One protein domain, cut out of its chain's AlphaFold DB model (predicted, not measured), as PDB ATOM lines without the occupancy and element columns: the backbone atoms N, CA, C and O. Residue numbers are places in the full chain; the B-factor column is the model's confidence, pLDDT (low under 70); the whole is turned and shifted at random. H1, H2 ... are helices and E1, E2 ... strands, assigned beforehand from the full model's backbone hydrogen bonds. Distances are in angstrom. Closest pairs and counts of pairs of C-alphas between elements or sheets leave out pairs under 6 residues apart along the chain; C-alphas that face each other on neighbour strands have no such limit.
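This is residues 53 to 135 of the 135 residues of an uncharacterized protein of Bacteroidetes bacterium (UniProt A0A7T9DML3). A sheet of four parallel strands, E1 E2 E3 E4 in chain order, has H1 and H2 over one face; residues 83 to 96 loop between the helices. The 83 printed residues run E1 H1 E2 E3 H2 E4, mixed in class. The whole is compact, radius of gyration of the C-alphas 11.5 A, spanning 32 by 23 by 20 A.

E1, residues 54 to 59, begins at C-alpha (22.196, -40.648, 70.227), 17.4 A long. H1, 61 to 72, measures 16.8 A; E2, 76 to 82, 16.7 A; E3, 97 to 103, 20.5 A; H2, 109 to 118, 14.4 A. E4, 123 to 129, 20.2 A, ends at C-alpha (9.581, -32.523, 91.223).

Within hydrogen-bond range are N 56 and O 78, 3.0 A, for E1 and E2; N 81 and O 99, 2.9 A, for E2 and E3; N 127 and O 100, 2.8 A, for E3 and E4. E1, H1, E2 and E3, H2, E4 are strand-helix-strand units, parallel neighbours with a helix between, their crossovers right-handed. In two layers, helices on one face, H1's height over the sheet is 7.2 A and H2's 9.2 A. H1's closest C-alphas to E2 are Ser 63 and Ala 81, 5.1 A; H2's to E3 are Tyr 109 and Ala 102, 5.9 A. H1 and H2 are apart. In both, every O i to N i+4 pair is within hydrogen-bond range.

The farthest C-alphas, Phe 75 and Asp 130, are 33.1 A apart. The printed part has no cut; the link E2 to E3 is long. Residue 89 is under pLDDT 70.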
ATOM      1  N   GLN A  53      22.501 -38.650  66.394       87.44
ATOM      2  CA  GLN A  53      21.366 -38.371  67.284       87.44
ATOM      3  C   GLN A  53      21.185 -39.496  68.299       87.44
ATOM      4  O   GLN A  53      20.211 -40.246  68.275       87.44
ATOM      5  N   GLN A  54      22.174 -39.638  69.175       93.19
ATOM      6  CA  GLN A  54      22.196 -40.648  70.227       93.19
ATOM      7  C   GLN A  54      22.008 -39.979  71.586       93.19
ATOM      8  O   GLN A  54      22.632 -38.952  71.863       93.19
ATOM      9  N   ILE A  55      21.140 -40.543  72.422       94.81
ATOM     10  CA  ILE A  55      20.851 -40.036  73.767       94.81
ATOM     11  C   ILE A  55      21.144 -41.152  74.759       94.81
ATOM     12  O   ILE A  55      20.677 -42.279  74.583       94.81
ATOM     13  N   VAL A  56      21.893 -40.832  75.809       95.56
ATOM     14  CA  VAL A  56      22.113 -41.738  76.938       95.56
ATOM     15  C   VAL A  56      21.282 -41.276  78.128       95.56
ATOM     16  O   VAL A  56      21.150 -40.082  78.389       95.56
ATOM     17  N   ALA A  57      20.681 -42.223  78.841       95.62
ATOM     18  CA  ALA A  57      19.795 -41.920  79.952       95.62
ATOM     19  C   ALA A  57      19.950 -42.928  81.087       95.62
ATOM     20  O   ALA A  57      20.258 -44.101  80.859       95.62
ATOM     21  N   GLY A  58      19.681 -42.487  82.311       94.75
ATOM     22  CA  GLY A  58      19.744 -43.361  83.471       94.75
ATOM     23  C   GLY A  58      19.017 -42.808  84.686       94.75
ATOM     24  O   GLY A  58      18.679 -41.633  84.754       94.75
ATOM     25  N   PHE A  59      18.790 -43.691  85.657       94.69
ATOM     26  CA  PHE A  59      18.217 -43.357  86.959       94.69
ATOM     27  C   PHE A  59      19.182 -43.787  88.066       94.69
ATOM     28  O   PHE A  59      19.714 -44.900  87.998       94.69
ATOM     29  N   SER A  60      19.394 -42.944  89.079       94.25
ATOM     30  CA  SER A  60      20.234 -43.254  90.244       94.25
ATOM     31  C   SER A  60      21.652 -43.678  89.838       94.25
ATOM     32  O   SER A  60      22.318 -42.957  89.095       94.25
ATOM     33  N   GLY A  61      22.129 -44.858  90.241       93.38
ATOM     34  CA  GLY A  61      23.422 -45.392  89.794       93.38
ATOM     35  C   GLY A  61      23.549 -45.506  88.268       93.38
ATOM     36  O   GLY A  61      24.593 -45.170  87.712       93.38
ATOM     37  N   GLY A  62      22.467 -45.849  87.564       93.62
ATOM     38  CA  GLY A  62      22.450 -45.849  86.098       93.62
ATOM     39  C   GLY A  62      22.590 -44.445  85.500       93.62
ATOM     40  O   GLY A  62      23.171 -44.295  84.431       93.62
ATOM     41  N   SER A  63      22.106 -43.413  86.199       95.25
ATOM     42  CA  SER A  63      22.308 -42.014  85.801       95.25
ATOM     43  C   SER A  63      23.778 -41.613  85.928       95.25
ATOM     44  O   SER A  63      24.333 -41.008  85.019       95.25
ATOM     45  N   LYS A  64      24.462 -42.050  86.994       94.81
ATOM     46  CA  LYS A  64      25.908 -41.826  87.168       94.81
ATOM     47  C   LYS A  64      26.729 -42.476  86.056       94.81
ATOM     48  O   LYS A  64      27.668 -41.863  85.549       94.81
ATOM     49  N   VAL A  65      26.352 -43.687  85.644       94.00
ATOM     50  CA  VAL A  65      26.944 -44.341  84.469       94.00
ATOM     51  C   VAL A  65      26.653 -43.529  83.205       94.00
ATOM     52  O   VAL A  65      27.583 -43.233  82.465       94.00
ATOM     53  N   ALA A  66      25.409 -43.097  82.977       94.81
ATOM     54  CA  ALA A  66      25.052 -42.271  81.821       94.81
ATOM     55  C   ALA A  66      25.857 -40.959  81.763       94.81
ATOM     56  O   ALA A  66      26.373 -40.613  80.702       94.81
ATOM     57  N   CYS A  67      26.039 -40.273  82.895       95.12
ATOM     58  CA  CYS A  67      26.913 -39.105  83.006       95.12
ATOM     59  C   CYS A  67      28.356 -39.444  82.609       95.12
ATOM     60  O   CYS A  67      28.963 -38.715  81.829       95.12
ATOM     61  N   ASN A  68      28.906 -40.554  83.116       93.44
ATOM     62  CA  ASN A  68      30.257 -40.994  82.771       93.44
ATOM     63  C   ASN A  68      30.416 -41.249  81.265       93.44
ATOM     64  O   ASN A  68      31.354 -40.719  80.671       93.44
ATOM     65  N   LEU A  69      29.479 -41.982  80.656       93.00
ATOM     66  CA  LEU A  69      29.456 -42.243  79.216       93.00
ATOM     67  C   LEU A  69      29.381 -40.927  78.427       93.00
ATOM     68  O   LEU A  69      30.203 -40.684  77.551       93.00
ATOM     69  N   ALA A  70      28.459 -40.031  78.782       93.94
ATOM     70  CA  ALA A  70      28.284 -38.748  78.101       93.94
ATOM     71  C   ALA A  70      29.519 -37.828  78.185       93.94
ATOM     72  O   ALA A  70      29.789 -37.076  77.255       93.94
ATOM     73  N   MET A  71      30.284 -37.880  79.281       92.25
ATOM     74  CA  MET A  71      31.528 -37.106  79.424       92.25
ATOM     75  C   MET A  71      32.717 -37.715  78.676       92.25
ATOM     76  O   MET A  71      33.633 -36.989  78.299       92.25
ATOM     77  N   ASN A  72      32.739 -39.038  78.498       90.44
ATOM     78  CA  ASN A  72      33.882 -39.756  77.925       90.44
ATOM     79  C   ASN A  72      33.659 -40.170  76.462       90.44
ATOM     80  O   ASN A  72      34.578 -40.677  75.817       90.44
ATOM     81  N   GLN A  73      32.456 -39.950  75.923       86.56
ATOM     82  CA  GLN A  73      32.079 -40.344  74.572       86.56
ATOM     83  C   GLN A  73      31.379 -39.214  73.824       86.56
ATOM     84  O   GLN A  73      30.224 -38.886  74.073       86.56
ATOM     85  N   HIS A  74      32.066 -38.665  72.826       79.69
ATOM     86  CA  HIS A  74      31.607 -37.487  72.086       79.69
ATOM     87  C   HIS A  74      30.562 -37.777  70.992       79.69
ATOM     88  O   HIS A  74      30.231 -36.890  70.215       79.69
ATOM     89  N   PHE A  75      30.049 -39.009  70.890       85.25
ATOM     90  CA  PHE A  75      28.995 -39.348  69.921       85.25
ATOM     91  C   PHE A  75      27.575 -39.211  70.492       85.25
ATOM     92  O   PHE A  75      26.603 -39.339  69.747       85.25
ATOM     93  N   PHE A  76      27.425 -38.952  71.795       93.12
ATOM     94  CA  PHE A  76      26.119 -38.647  72.371       93.12
ATOM     95  C   PHE A  76      25.741 -37.191  72.103       93.12
ATOM     96  O   PHE A  76      26.445 -36.256  72.465       93.12
ATOM     97  N   SER A  77      24.576 -37.015  71.490       94.88
ATOM     98  CA  SER A  77      23.936 -35.716  71.270       94.88
ATOM     99  C   SER A  77      23.132 -35.232  72.479       94.88
ATOM    100  O   SER A  77      22.817 -34.045  72.576       94.88
ATOM    101  N   GLY A  78      22.819 -36.128  73.424       96.06
ATOM    102  CA  GLY A  78      22.110 -35.757  74.639       96.06
ATOM    103  C   GLY A  78      22.301 -36.700  75.823       96.06
ATOM    104  O   GLY A  78      22.593 -37.888  75.662       96.06
ATOM    105  N   LEU A  79      22.074 -36.152  77.015       97.06
ATOM    106  CA  LEU A  79      22.053 -36.851  78.298       97.06
ATOM    107  C   LEU A  79      20.723 -36.576  79.012       97.06
ATOM    108  O   LEU A  79      20.327 -35.419  79.145       97.06
ATOM    109  N   ILE A  80      20.080 -37.628  79.522       97.12
ATOM    110  CA  ILE A  80      18.965 -37.522  80.475       97.12
ATOM    111  C   ILE A  80      19.386 -38.157  81.805       97.12
ATOM    112  O   ILE A  80      19.461 -39.383  81.928       97.12
ATOM    113  N   ALA A  81      19.666 -37.322  82.801       97.00
ATOM    114  CA  ALA A  81      20.126 -37.744  84.120       97.00
ATOM    115  C   ALA A  81      18.991 -37.655  85.151       97.00
ATOM    116  O   ALA A  81      18.549 -36.558  85.489       97.00
ATOM    117  N   CYS A  82      18.528 -38.789  85.681       96.94
ATOM    118  CA  CYS A  82      17.445 -38.823  86.666       96.94
ATOM    119  C   CYS A  82      17.958 -39.247  88.050       96.94
ATOM    120  O   CYS A  82      18.457 -40.364  88.214       96.94
ATOM    121  N   SER A  83      17.785 -38.397  89.065       96.75
ATOM    122  CA  SER A  83      18.034 -38.722  90.482       96.75
ATOM    123  C   SER A  83      19.398 -39.368  90.773       96.75
ATOM    124  O   SER A  83      19.514 -40.291  91.579       96.75
ATOM    125  N   GLY A  84      20.447 -38.915  90.098       95.69
ATOM    126  CA  GLY A  84      21.834 -39.302  90.346       95.69
ATOM    127  C   GLY A  84      22.754 -38.616  89.347       95.69
ATOM    128  O   GLY A  84      22.448 -38.582  88.155       95.69
ATOM    129  N   ALA A  85      23.876 -38.078  89.809       94.75
ATOM    130  CA  ALA A  85      24.820 -37.401  88.927       94.75
ATOM    131  C   ALA A  85      26.264 -37.771  89.252       94.75
ATOM    132  O   ALA A  85      26.614 -38.122  90.378       94.75
ATOM    133  N   LEU A  86      27.106 -37.684  88.228       90.12
ATOM    134  CA  LEU A  86      28.554 -37.772  88.335       90.12
ATOM    135  C   LEU A  86      29.141 -36.608  87.540       90.12
ATOM    136  O   LEU A  86      28.770 -36.426  86.384       90.12
ATOM    137  N   PHE A  87      30.052 -35.847  88.143       73.19
ATOM    138  CA  PHE A  87      30.677 -34.672  87.516       73.19
ATOM    139  C   PHE A  87      32.213 -34.667  87.628       73.19
ATOM    140  O   PHE A  87      32.864 -33.748  87.147       73.19
ATOM    141  N   GLU A  88      32.815 -35.694  88.237       71.56
ATOM    142  CA  GLU A  88      34.258 -35.725  88.536       71.56
ATOM    143  C   GLU A  88      35.125 -36.313  87.405       71.56
ATOM    144  O   GLU A  88      36.349 -36.221  87.457       71.56
ATOM    145  N   ASN A  89      34.517 -36.884  86.358       69.88
ATOM    146  CA  ASN A  89      35.205 -37.759  85.393       69.88
ATOM    147  C   ASN A  89      35.246 -37.232  83.945       69.88
ATOM    148  O   ASN A  89      35.355 -38.031  83.014       69.88
ATOM    149  N   GLY A  90      35.142 -35.917  83.725       76.00
ATOM    150  CA  GLY A  90      35.309 -35.324  82.394       76.00
ATOM    151  C   GLY A  90      34.511 -34.042  82.175       76.00
ATOM    152  O   GLY A  90      34.110 -33.371  83.122       76.00
ATOM    153  N   LYS A  91      34.312 -33.686  80.903       87.81
ATOM    154  CA  LYS A  91      33.470 -32.560  80.484       87.81
ATOM    155  C   LYS A  91      32.508 -33.023  79.406       87.81
ATOM    156  O   LYS A  91      32.885 -33.790  78.528       87.81
ATOM    157  N   PHE A  92      31.285 -32.522  79.467       92.19
ATOM    158  CA  PHE A  92      30.321 -32.693  78.393       92.19
ATOM    159  C   PHE A  92      30.765 -31.936  77.135       92.19
ATOM    160  O   PHE A  92      31.417 -30.893  77.224       92.19
ATOM    161  N   ASP A  93      30.397 -32.450  75.960       92.00
ATOM    162  CA  ASP A  93      30.498 -31.677  74.720       92.00
ATOM    163  C   ASP A  93      29.577 -30.449  74.819       92.00
ATOM    164  O   ASP A  93      28.412 -30.574  75.203       92.00
ATOM    165  N   LYS A  94      30.076 -29.261  74.451       93.31
ATOM    166  CA  LYS A  94      29.299 -28.013  74.522       93.31
ATOM    167  C   LYS A  94      28.029 -28.039  73.671       93.31
ATOM    168  O   LYS A  94      27.101 -27.284  73.964       93.31
ATOM    169  N   ASN A  95      27.987 -28.861  72.625       93.06
ATOM    170  CA  ASN A  95      26.830 -29.002  71.743       93.06
ATOM    171  C   ASN A  95      25.838 -30.072  72.222       93.06
ATOM    172  O   ASN A  95      24.751 -30.184  71.656       93.06
ATOM    173  N   MET A  96      26.189 -30.856  73.244       94.62
ATOM    174  CA  MET A  96      25.285 -31.848  73.811       94.62
ATOM    175  C   MET A  96      24.132 -31.156  74.549       94.62
ATOM    176  O   MET A  96      24.327 -30.156  75.239       94.62
ATOM    177  N   SER A  97      22.924 -31.711  74.437       96.81
ATOM    178  CA  SER A  97      21.787 -31.287  75.260       96.81
ATOM    179  C   SER A  97      21.726 -32.088  76.561       96.81
ATOM    180  O   SER A  97      21.724 -33.317  76.530       96.81
ATOM    181  N   VAL A  98      21.645 -31.418  77.709       97.25
ATOM    182  CA  VAL A  98      21.570 -32.076  79.025       97.25
ATOM    183  C   VAL A  98      20.228 -31.782  79.678       97.25
ATOM    184  O   VAL A  98      19.883 -30.632  79.920       97.25
ATOM    185  N   VAL A  99      19.474 -32.825  80.007       98.00
ATOM    186  CA  VAL A  99      18.284 -32.709  80.855       98.00
ATOM    187  C   VAL A  99      18.539 -33.473  82.142       98.00
ATOM    188  O   VAL A  99      18.845 -34.665  82.118       98.00
ATOM    189  N   SER A 100      18.408 -32.795  83.270       97.38
ATOM    190  CA  SER A 100      18.481 -33.394  84.595       97.38
ATOM    191  C   SER A 100      17.111 -33.337  85.267       97.38
ATOM    192  O   SER A 100      16.379 -32.359  85.135       97.38
ATOM    193  N   VAL A 101      16.742 -34.402  85.976       97.69
ATOM    194  CA  VAL A 101      15.466 -34.493  86.698       97.69
ATOM    195  C   VAL A 101      15.715 -35.024  88.101       97.69
ATOM    196  O   VAL A 101      16.405 -36.034  88.262       97.69
ATOM    197  N   ALA A 102      15.166 -34.367  89.120       98.00
ATOM    198  CA  ALA A 102      15.292 -34.819  90.500       98.00
ATOM    199  C   ALA A 102      14.067 -34.458  91.341       98.00
ATOM    200  O   ALA A 102      13.537 -33.351  91.250       98.00
ATOM    201  N   GLY A 103      13.673 -35.375  92.220       98.06
ATOM    202  CA  GLY A 103      12.760 -35.045  93.302       98.06
ATOM    203  C   GLY A 103      13.464 -34.208  94.370       98.06
ATOM    204  O   GLY A 103      14.572 -34.557  94.771       98.06
ATOM    205  N   ILE A 104      12.834 -33.147  94.879       98.00
ATOM    206  CA  ILE A 104      13.421 -32.318  95.953       98.00
ATOM    207  C   ILE A 104      13.627 -33.097  97.264       98.00
ATOM    208  O   ILE A 104      14.447 -32.712  98.093       98.00
ATOM    209  N   ASN A 105      12.908 -34.213  97.440       97.69
ATOM    210  CA  ASN A 105      13.019 -35.114  98.589       97.69
ATOM    211  C   ASN A 105      13.868 -36.366  98.273       97.69
ATOM    212  O   ASN A 105      13.861 -37.339  99.033       97.69
ATOM    213  N   ASP A 106      14.558 -36.394  97.130       98.25
ATOM    214  CA  ASP A 106      15.457 -37.476  96.733       98.25
ATOM    215  C   ASP A 106      16.793 -37.372  97.483       98.25
ATOM    216  O   ASP A 106      17.382 -36.296  97.586       98.25
ATOM    217  N   PHE A 107      17.326 -38.489  97.981       96.88
ATOM    218  CA  PHE A 107      18.605 -38.468  98.696       96.88
ATOM    219  C   PHE A 107      19.787 -38.059  97.797       96.88
ATOM    220  O   PHE A 107      20.769 -37.513  98.302       96.88
ATOM    221  N   ASN A 108      19.684 -38.241  96.474       96.94
ATOM    222  CA  ASN A 108      20.670 -37.780  95.491       96.94
ATOM    223  C   ASN A 108      20.407 -36.347  94.994       96.94
ATOM    224  O   ASN A 108      21.141 -35.869  94.133       96.94
ATOM    225  N   TYR A 109      19.395 -35.634  95.504       97.56
ATOM    226  CA  TYR A 109      19.053 -34.283  95.032       97.56
ATOM    227  C   TYR A 109      20.253 -33.321  95.062       97.56
ATOM    228  O   TYR A 109      20.484 -32.565  94.121       97.56
ATOM    229  N   HIS A 110      21.090 -33.418  96.097       96.31
ATOM    230  CA  HIS A 110      22.314 -32.626  96.216       96.31
ATOM    231  C   HIS A 110      23.309 -32.855  95.060       96.31
ATOM    232  O   HIS A 110      23.951 -31.905  94.613       96.31
ATOM    233  N   GLU A 111      23.411 -34.083  94.536       96.06
ATOM    234  CA  GLU A 111      24.237 -34.402  93.363       96.06
ATOM    235  C   GLU A 111      23.687 -33.713  92.109       96.06
ATOM    236  O   GLU A 111      24.442 -33.202  91.286       96.06
ATOM    237  N   MET A 112      22.361 -33.662  91.984       96.62
ATOM    238  CA  MET A 112      21.670 -33.069  90.839       96.62
ATOM    239  C   MET A 112      21.816 -31.545  90.826       96.62
ATOM    240  O   MET A 112      22.116 -30.964  89.785       96.62
ATOM    241  N   VAL A 113      21.729 -30.905  91.995       96.38
ATOM    242  CA  VAL A 113      22.042 -29.475  92.161       96.38
ATOM    243  C   VAL A 113      23.514 -29.182  91.840       96.38
ATOM    244  O   VAL A 113      23.828 -28.129  91.286       96.38
ATOM    245  N   ALA A 114      24.437 -30.086  92.185       94.62
ATOM    246  CA  ALA A 114      25.849 -29.933  91.833       94.62
ATOM    247  C   ALA A 114      26.082 -30.056  90.316       94.62
ATOM    248  O   ALA A 114      26.863 -29.283  89.757       94.62
ATOM    249  N   LEU A 115      25.379 -30.973  89.644       94.12
ATOM    250  CA  LEU A 115      25.398 -31.093  88.185       94.12
ATOM    251  C   LEU A 115      24.900 -29.808  87.517       94.12
ATOM    252  O   LEU A 115      25.600 -29.267  86.673       94.12
ATOM    253  N   GLU A 116      23.751 -29.282  87.940       94.50
ATOM    254  CA  GLU A 116      23.193 -28.034  87.397       94.50
ATOM    255  C   GLU A 116      24.176 -26.859  87.509       94.50
ATOM    256  O   GLU A 116      24.366 -26.091  86.575       94.50
ATOM    257  N   LYS A 117      24.880 -26.743  88.638       92.75
ATOM    258  CA  LYS A 117      25.865 -25.667  88.837       92.75
ATOM    259  C   LYS A 117      27.143 -25.831  88.016       92.75
ATOM    260  O   LYS A 117      27.891 -24.864  87.884       92.75
ATOM    261  N   SER A 118      27.445 -27.042  87.553       90.50
ATOM    262  CA  SER A 118      28.712 -27.373  86.889       90.50
ATOM    263  C   SER A 118      28.575 -27.653  85.395       90.50
ATOM    264  O   SER A 118      29.586 -27.647  84.690       90.50
ATOM    265  N   VAL A 119      27.358 -27.891  84.898       91.94
ATOM    266  CA  VAL A 119      27.115 -28.208  83.493       91.94
ATOM    267  C   VAL A 119      27.459 -27.004  82.601       91.94
ATOM    268  O   VAL A 119      26.885 -25.928  82.714       91.94
ATOM    269  N   ASP A 120      28.426 -27.185  81.697       92.81
ATOM    270  CA  ASP A 120      28.868 -26.171  80.722       92.81
ATOM    271  C   ASP A 120      28.526 -26.642  79.303       92.81
ATOM    272  O   ASP A 120      29.395 -27.029  78.518       92.81
ATOM    273  N   VAL A 121      27.227 -26.655  78.997       94.38
ATOM    274  CA  VAL A 121      26.689 -26.978  77.669       94.38
ATOM    275  C   VAL A 121      25.748 -25.880  77.186       94.38
ATOM    276  O   VAL A 121      25.160 -25.145  77.979       94.38
ATOM    277  N   THR A 122      25.569 -25.791  75.869       94.81
ATOM    278  CA  THR A 122      24.723 -24.765  75.237       94.81
ATOM    279  C   THR A 122      23.247 -24.936  75.600       94.81
ATOM    280  O   THR A 122      22.534 -23.951  75.782       94.81
ATOM    281  N   HIS A 123      22.788 -26.183  75.720       96.00
ATOM    282  CA  HIS A 123      21.397 -26.512  76.007       96.00
ATOM    283  C   HIS A 123      21.320 -27.385  77.258       96.00
ATOM    284  O   HIS A 123      21.637 -28.573  77.202       96.00
ATOM    285  N   HIS A 124      20.896 -26.807  78.381       96.75
ATOM    286  CA  HIS A 124      20.617 -27.556  79.603       96.75
ATOM    287  C   HIS A 124      19.254 -27.186  80.192       96.75
ATOM    288  O   HIS A 124      18.750 -26.082  79.977       96.75
ATOM    289  N   ALA A 125      18.658 -28.125  80.921       98.12
ATOM    290  CA  ALA A 125      17.479 -27.895  81.741       98.12
ATOM    291  C   ALA A 125      17.527 -28.789  82.983       98.12
ATOM    292  O   ALA A 125      17.720 -30.001  82.856       98.12
ATOM    293  N   PHE A 126      17.274 -28.203  84.153       97.94
ATOM    294  CA  PHE A 126      17.062 -28.933  85.398       97.94
ATOM    295  C   PHE A 126      15.588 -28.876  85.799       97.94
ATOM    296  O   PHE A 126      14.997 -27.803  85.924       97.94
ATOM    297  N   ILE A 127      14.981 -30.051  85.953       98.31
ATOM    298  CA  ILE A 127      13.572 -30.226  86.288       98.31
ATOM    299  C   ILE A 127      13.470 -30.776  87.705       98.31
ATOM    300  O   ILE A 127      13.961 -31.864  88.010       98.31
ATOM    301  N   GLU A 128      12.768 -30.039  88.553       97.81
ATOM    302  CA  GLU A 128      12.515 -30.423  89.935       97.81
ATOM    303  C   GLU A 128      11.075 -30.899  90.113       97.81
ATOM    304  O   GLU A 128      10.134 -30.327  89.555       97.81
ATOM    305  N   THR A 129      10.895 -31.951  90.907       96.81
ATOM    306  CA  THR A 129       9.581 -32.523  91.223       96.81
ATOM    307  C   THR A 129       9.389 -32.664  92.730       96.81
ATOM    308  O   THR A 129      10.349 -32.845  93.476       96.81
ATOM    309  N   ASP A 130       8.141 -32.645  93.202       97.06
ATOM    310  CA  ASP A 130       7.816 -33.006  94.590       97.06
ATOM    311  C   ASP A 130       7.728 -34.535  94.733       97.06
ATOM    312  O   ASP A 130       6.657 -35.131  94.848       97.06
ATOM    313  N   SER A 131       8.874 -35.201  94.596       94.94
ATOM    314  CA  SER A 131       8.973 -36.659  94.644       94.94
ATOM    315  C   SER A 131      10.195 -37.124  95.430       94.94
ATOM    316  O   SER A 131      11.094 -36.348  95.757       94.94
ATOM    317  N   THR A 132      10.210 -38.416  95.738       96.56
ATOM    318  CA  THR A 132      11.332 -39.132  96.353       96.56
ATOM    319  C   THR A 132      12.037 -40.013  95.313       96.56
ATOM    320  O   THR A 132      11.737 -39.947  94.118       96.56
ATOM    321  N   HIS A 133      12.963 -40.859  95.768       95.75
ATOM    322  CA  HIS A 133      13.766 -41.749  94.932       95.75
ATOM    323  C   HIS A 133      12.994 -42.997  94.461       95.75
ATOM    324  O   HIS A 133      13.132 -44.082  95.031       95.75
ATOM    325  N   GLN A 134      12.164 -42.855  93.423       90.50
ATOM    326  CA  GLN A 134      11.315 -43.937  92.901       90.50
ATOM    327  C   GLN A 134      11.059 -43.853  91.384       90.50
ATOM    328  O   GLN A 134      11.342 -42.836  90.754       90.50
ATOM    329  N   TRP A 135      10.536 -44.952  90.821       81.94
ATOM    330  CA  TRP A 135      10.162 -45.117  89.404       81.94
ATOM    331  C   TRP A 135       8.796 -44.548  89.036       81.94
ATOM    332  O   TRP A 135       7.886 -44.622  89.888       81.94
TER     333      TRP A 135